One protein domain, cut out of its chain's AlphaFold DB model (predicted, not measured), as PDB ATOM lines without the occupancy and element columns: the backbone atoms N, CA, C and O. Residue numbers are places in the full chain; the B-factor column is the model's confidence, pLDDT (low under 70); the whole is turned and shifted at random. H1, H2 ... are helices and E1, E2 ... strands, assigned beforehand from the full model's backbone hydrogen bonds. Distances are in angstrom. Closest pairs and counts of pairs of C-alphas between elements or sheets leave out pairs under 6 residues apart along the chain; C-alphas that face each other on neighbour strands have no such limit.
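AT A GLANCE: This is residues 28 to 70 of the 70 residues of the protein "Putative sulfatase" of Salmonella bongori N268-08 (UniProt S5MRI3). One long helix, H1, and a small two-stranded hairpin, E1 and E2, make a wide, open V, with the turn in the link between H1 and E1. Residues 28 to 42 of H1 stick out free. The 43 printed residues hold H1, E1 and E2 in that order; the sheet, E1 - E2, is antiparallel and the class is mixed. The whole is extended, a rod spanning 46 by 21 by 6 A, with a radius of gyration of the C-alphas of 15.4 A.

HOW THE PARTS SIT: H1, residues 28 to 46, has every O i to N i+4 pair within hydrogen-bond range. E1, residues 53 to 56, and E2, residues 66 to 69, form an antiparallel hairpin at 158 degrees. N 55 and O 67 are within hydrogen-bond range at 2.9 A, as are N 53 and O 69 at 3.0 A. C-alphas 56 and 66 face each other at 4.5 A. H1 and E2 are apart.

IN THESE COORDINATES: H1 is 27.2 A long, from C-alpha 28 at (122.888, 134.555, 201.710). E1 measures 9.9 A and E2 9.6 A, ending at C-alpha 69 at (119.479, 152.961, 175.974).

THE WHOLE: The C-alphas of Met 28 and Leu 64 are farthest apart, 46.8 A. The printed part has no cut, and both links are short. Residues 47 to 49 and 70 have pLDDT under 70.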
ATOM      1  N   MET A  28     123.695 134.646 202.927       96.56
ATOM      2  CA  MET A  28     122.888 134.555 201.710       96.56
ATOM      3  C   MET A  28     122.683 135.939 201.086       96.56
ATOM      4  O   MET A  28     122.833 136.079 199.872       96.56
ATOM      5  N   VAL A  29     122.414 136.967 201.896       95.12
ATOM      6  CA  VAL A  29     122.249 138.353 201.425       95.12
ATOM      7  C   VAL A  29     123.548 138.876 200.814       95.12
ATOM      8  O   VAL A  29     123.529 139.449 199.725       95.12
ATOM      9  N   GLN A  30     124.689 138.625 201.458       97.19
ATOM     10  CA  GLN A  30     125.999 139.019 200.934       97.19
ATOM     11  C   GLN A  30     126.319 138.337 199.601       97.19
ATOM     12  O   GLN A  30     126.768 138.999 198.666       97.19
ATOM     13  N   ASN A  31     126.041 137.034 199.488       96.75
ATOM     14  CA  ASN A  31     126.284 136.282 198.260       96.75
ATOM     15  C   ASN A  31     125.438 136.817 197.091       96.75
ATOM     16  O   ASN A  31     125.978 137.129 196.029       96.75
ATOM     17  N   HIS A  32     124.136 137.023 197.308       96.00
ATOM     18  CA  HIS A  32     123.263 137.595 196.281       96.00
ATOM     19  C   HIS A  32     123.700 139.007 195.885       96.00
ATOM     20  O   HIS A  32     123.758 139.317 194.697       96.00
ATOM     21  N   ASN A  33     124.063 139.852 196.855       94.62
ATOM     22  CA  ASN A  33     124.558 141.197 196.569       94.62
ATOM     23  C   ASN A  33     125.833 141.170 195.717       94.62
ATOM     24  O   ASN A  33     125.944 141.965 194.787       94.62
ATOM     25  N   ALA A  34     126.761 140.248 195.986       95.88
ATOM     26  CA  ALA A  34     127.971 140.091 195.183       95.88
ATOM     27  C   ALA A  34     127.648 139.698 193.730       95.88
ATOM     28  O   ALA A  34     128.171 140.312 192.801       95.88
ATOM     29  N   ILE A  35     126.725 138.748 193.528       96.56
ATOM     30  CA  ILE A  35     126.260 138.346 192.190       96.56
ATOM     31  C   ILE A  35     125.647 139.542 191.454       96.56
ATOM     32  O   ILE A  35     126.009 139.817 190.309       96.56
ATOM     33  N   TYR A  36     124.749 140.286 192.101       94.31
ATOM     34  CA  TYR A  36     124.113 141.446 191.475       94.31
ATOM     35  C   TYR A  36     125.109 142.551 191.132       94.31
ATOM     36  O   TYR A  36     125.000 143.149 190.063       94.31
ATOM     37  N   GLN A  37     126.086 142.817 192.000       93.81
ATOM     38  CA  GLN A  37     127.131 143.800 191.716       93.81
ATOM     39  C   GLN A  37     127.985 143.381 190.519       93.81
ATOM     40  O   GLN A  37     128.264 144.216 189.660       93.81
ATOM     41  N   GLN A  38     128.341 142.098 190.421       94.62
ATOM     42  CA  GLN A  38     129.087 141.570 189.283       94.62
ATOM     43  C   GLN A  38     128.297 141.705 187.975       94.62
ATOM     44  O   GLN A  38     128.826 142.229 186.998       94.62
ATOM     45  N   LEU A  39     127.028 141.285 187.957       92.06
ATOM     46  CA  LEU A  39     126.175 141.391 186.769       92.06
ATOM     47  C   LEU A  39     125.962 142.851 186.354       92.06
ATOM     48  O   LEU A  39     126.005 143.174 185.171       92.06
ATOM     49  N   LEU A  40     125.765 143.752 187.320       89.62
ATOM     50  CA  LEU A  40     125.606 145.176 187.037       89.62
ATOM     51  C   LEU A  40     126.885 145.789 186.456       89.62
ATOM     52  O   LEU A  40     126.796 146.633 185.567       89.62
ATOM     53  N   ALA A  41     128.059 145.387 186.947       88.19
ATOM     54  CA  ALA A  41     129.334 145.827 186.393       88.19
ATOM     55  C   ALA A  41     129.499 145.354 184.941       88.19
ATOM     56  O   ALA A  41     129.796 146.174 184.080       88.19
ATOM     57  N   GLN A  42     129.195 144.083 184.662       85.06
ATOM     58  CA  GLN A  42     129.227 143.525 183.305       85.06
ATOM     59  C   GLN A  42     128.289 144.277 182.355       85.06
ATOM     60  O   GLN A  42     128.721 144.731 181.305       85.06
ATOM     61  N   ILE A  43     127.032 144.504 182.755       81.69
ATOM     62  CA  ILE A  43     126.072 145.268 181.941       81.69
ATOM     63  C   ILE A  43     126.595 146.677 181.654       81.69
ATOM     64  O   ILE A  43     126.461 147.156 180.535       81.69
ATOM     65  N   ARG A  44     127.196 147.352 182.641       77.12
ATOM     66  CA  ARG A  44     127.753 148.700 182.449       77.12
ATOM     67  C   ARG A  44     128.949 148.725 181.502       77.12
ATOM     68  O   ARG A  44     129.114 149.711 180.792       77.12
ATOM     69  N   GLU A  45     129.785 147.694 181.526       77.75
ATOM     70  CA  GLU A  45     130.921 147.572 180.609       77.75
ATOM     71  C   GLU A  45     130.461 147.226 179.185       77.75
ATOM     72  O   GLU A  45     130.980 147.794 178.225       77.75
ATOM     73  N   ASP A  46     129.451 146.364 179.043       74.44
ATOM     74  CA  ASP A  46     128.965 145.897 177.742       74.44
ATOM     75  C   ASP A  46     128.024 146.901 177.054       74.44
ATOM     76  O   ASP A  46     128.114 147.092 175.832       74.44
ATOM     77  N   ASN A  47     127.174 147.607 177.816       65.81
ATOM     78  CA  ASN A  47     126.283 148.670 177.330       65.81
ATOM     79  C   ASN A  47     127.061 149.961 177.031       65.81
ATOM     80  O   ASN A  47     126.874 151.025 177.622       65.81
ATOM     81  N   THR A  48     127.952 149.874 176.059       67.75
ATOM     82  CA  THR A  48     128.547 151.031 175.396       67.75
ATOM     83  C   THR A  48     127.598 151.554 174.319       67.75
ATOM     84  O   THR A  48     126.737 150.827 173.828       67.75
ATOM     85  N   TYR A  49     127.768 152.804 173.874       65.81
ATOM     86  CA  TYR A  49     126.975 153.354 172.759       65.81
ATOM     87  C   TYR A  49     127.065 152.519 171.468       65.81
ATOM     88  O   TYR A  49     126.173 152.585 170.626       65.81
ATOM     89  N   THR A  50     128.113 151.704 171.325       70.19
ATOM     90  CA  THR A  50     128.294 150.727 170.242       70.19
ATOM     91  C   THR A  50     127.385 149.497 170.341       70.19
ATOM     92  O   THR A  50     127.160 148.848 169.324       70.19
ATOM     93  N   HIS A  51     126.816 149.211 171.516       70.00
ATOM     94  CA  HIS A  51     125.852 148.129 171.767       70.00
ATOM     95  C   HIS A  51     124.529 148.648 172.358       70.00
ATOM     96  O   HIS A  51     123.803 147.903 173.013       70.00
ATOM     97  N   ALA A  52     124.202 149.926 172.140       74.06
ATOM     98  CA  ALA A  52     123.003 150.533 172.706       74.06
ATOM     99  C   ALA A  52     121.723 149.823 172.235       74.06
ATOM    100  O   ALA A  52     121.541 149.532 171.048       74.06
ATOM    101  N   VAL A  53     120.786 149.616 173.162       78.62
ATOM    102  CA  VAL A  53     119.449 149.117 172.831       78.62
ATOM    103  C   VAL A  53     118.646 150.270 172.239       78.62
ATOM    104  O   VAL A  53     118.323 151.239 172.928       78.62
ATOM    105  N   ILE A  54     118.311 150.178 170.953       85.62
ATOM    106  CA  ILE A  54     117.544 151.218 170.261       85.62
ATOM    107  C   ILE A  54     116.046 150.958 170.421       85.62
ATOM    108  O   ILE A  54     115.513 149.981 169.898       85.62
ATOM    109  N   THR A  55     115.354 151.871 171.101       89.25
ATOM    110  CA  THR A  55     113.887 151.860 171.193       89.25
ATOM    111  C   THR A  55     113.304 152.920 170.266       89.25
ATOM    112  O   THR A  55     113.572 154.109 170.437       89.25
ATOM    113  N   LEU A  56     112.497 152.505 169.287       91.50
ATOM    114  CA  LEU A  56     111.776 153.419 168.393       91.50
ATOM    115  C   LEU A  56     110.455 153.854 169.029       91.50
ATOM    116  O   LEU A  56     109.744 153.026 169.591       91.50
ATOM    117  N   ASN A  57     110.118 155.141 168.908       89.00
ATOM    118  CA  ASN A  57     108.903 155.737 169.469       89.00
ATOM    119  C   ASN A  57     108.632 155.304 170.933       89.00
ATOM    120  O   ASN A  57     107.553 154.784 171.231       89.00
ATOM    121  N   PRO A  58     109.590 155.502 171.862       85.94
ATOM    122  CA  PRO A  58     109.547 154.911 173.205       85.94
ATOM    123  C   PRO A  58     108.323 155.326 174.033       85.94
ATOM    124  O   PRO A  58     107.926 154.612 174.948       85.94
ATOM    125  N   TYR A  59     107.706 156.465 173.704       87.81
ATOM    126  CA  TYR A  59     106.543 157.003 174.413       87.81
ATOM    127  C   TYR A  59     105.258 156.993 173.578       87.81
ATOM    128  O   TYR A  59     104.263 157.585 173.987       87.81
ATOM    129  N   GLY A  60     105.265 156.377 172.391       87.81
ATOM    130  CA  GLY A  60     104.088 156.278 171.521       87.81
ATOM    131  C   GLY A  60     103.636 157.591 170.864       87.81
ATOM    132  O   GLY A  60     102.724 157.570 170.043       87.81
ATOM    133  N   THR A  61     104.257 158.726 171.190       87.88
ATOM    134  CA  THR A  61     103.814 160.079 170.810       87.88
ATOM    135  C   THR A  61     104.639 160.721 169.693       87.88
ATOM    136  O   THR A  61     104.234 161.749 169.156       87.88
ATOM    137  N   ALA A  62     105.776 160.127 169.314       85.69
ATOM    138  CA  ALA A  62     106.697 160.683 168.326       85.69
ATOM    139  C   ALA A  62     107.245 159.563 167.413       85.69
ATOM    140  O   ALA A  62     108.286 158.972 167.711       85.69
ATOM    141  N   PRO A  63     106.580 159.265 166.282       84.00
ATOM    142  CA  PRO A  63     106.881 158.096 165.447       84.00
ATOM    143  C   PRO A  63     108.258 158.122 164.765       84.00
ATOM    144  O   PRO A  63     108.744 157.074 164.357       84.00
ATOM    145  N   LEU A  64     108.900 159.290 164.668       88.00
ATOM    146  CA  LEU A  64     110.264 159.450 164.138       88.00
ATOM    147  C   LEU A  64     111.311 159.685 165.237       88.00
ATOM    148  O   LEU A  64     112.412 160.150 164.959       88.00
ATOM    149  N   SER A  65     110.966 159.402 166.494       86.50
ATOM    150  CA  SER A  65     111.914 159.460 167.606       86.50
ATOM    151  C   SER A  65     112.544 158.094 167.866       86.50
ATOM    152  O   SER A  65     111.913 157.050 167.679       86.50
ATOM    153  N   LEU A  66     113.790 158.112 168.334       88.69
ATOM    154  CA  LEU A  66     114.485 156.946 168.859       88.69
ATOM    155  C   LEU A  66     115.142 157.299 170.191       88.69
ATOM    156  O   LEU A  66     115.497 158.456 170.424       88.69
ATOM    157  N   TYR A  67     115.319 156.297 171.043       85.44
ATOM    158  CA  TYR A  67     116.082 156.393 172.278       85.44
ATOM    159  C   TYR A  67     117.177 155.319 172.284       85.44
ATOM    160  O   TYR A  67     116.842 154.133 172.216       85.44
ATOM    161  N   PRO A  68     118.463 155.708 172.349       80.00
ATOM    162  CA  PRO A  68     119.548 154.777 172.609       80.00
ATOM    163  C   PRO A  68     119.670 154.562 174.122       80.00
ATOM    164  O   PRO A  68     120.087 155.460 174.853       80.00
ATOM    165  N   GLY A  69     119.282 153.378 174.590       75.38
ATOM    166  CA  GLY A  69     119.479 152.961 175.974       75.38
ATOM    167  C   GLY A  69     120.864 152.355 176.170       75.38
ATOM    168  O   GLY A  69     121.217 151.405 175.469       75.38
ATOM    169  N   VAL A  70     121.611 152.906 177.128       65.00
ATOM    170  CA  VAL A  70     122.830 152.328 177.714       65.00
ATOM    171  C   VAL A  70     122.598 152.076 179.200       65.00
ATOM    172  O   VAL A  70     121.971 152.953 179.841       65.00
TER     173      VAL A  70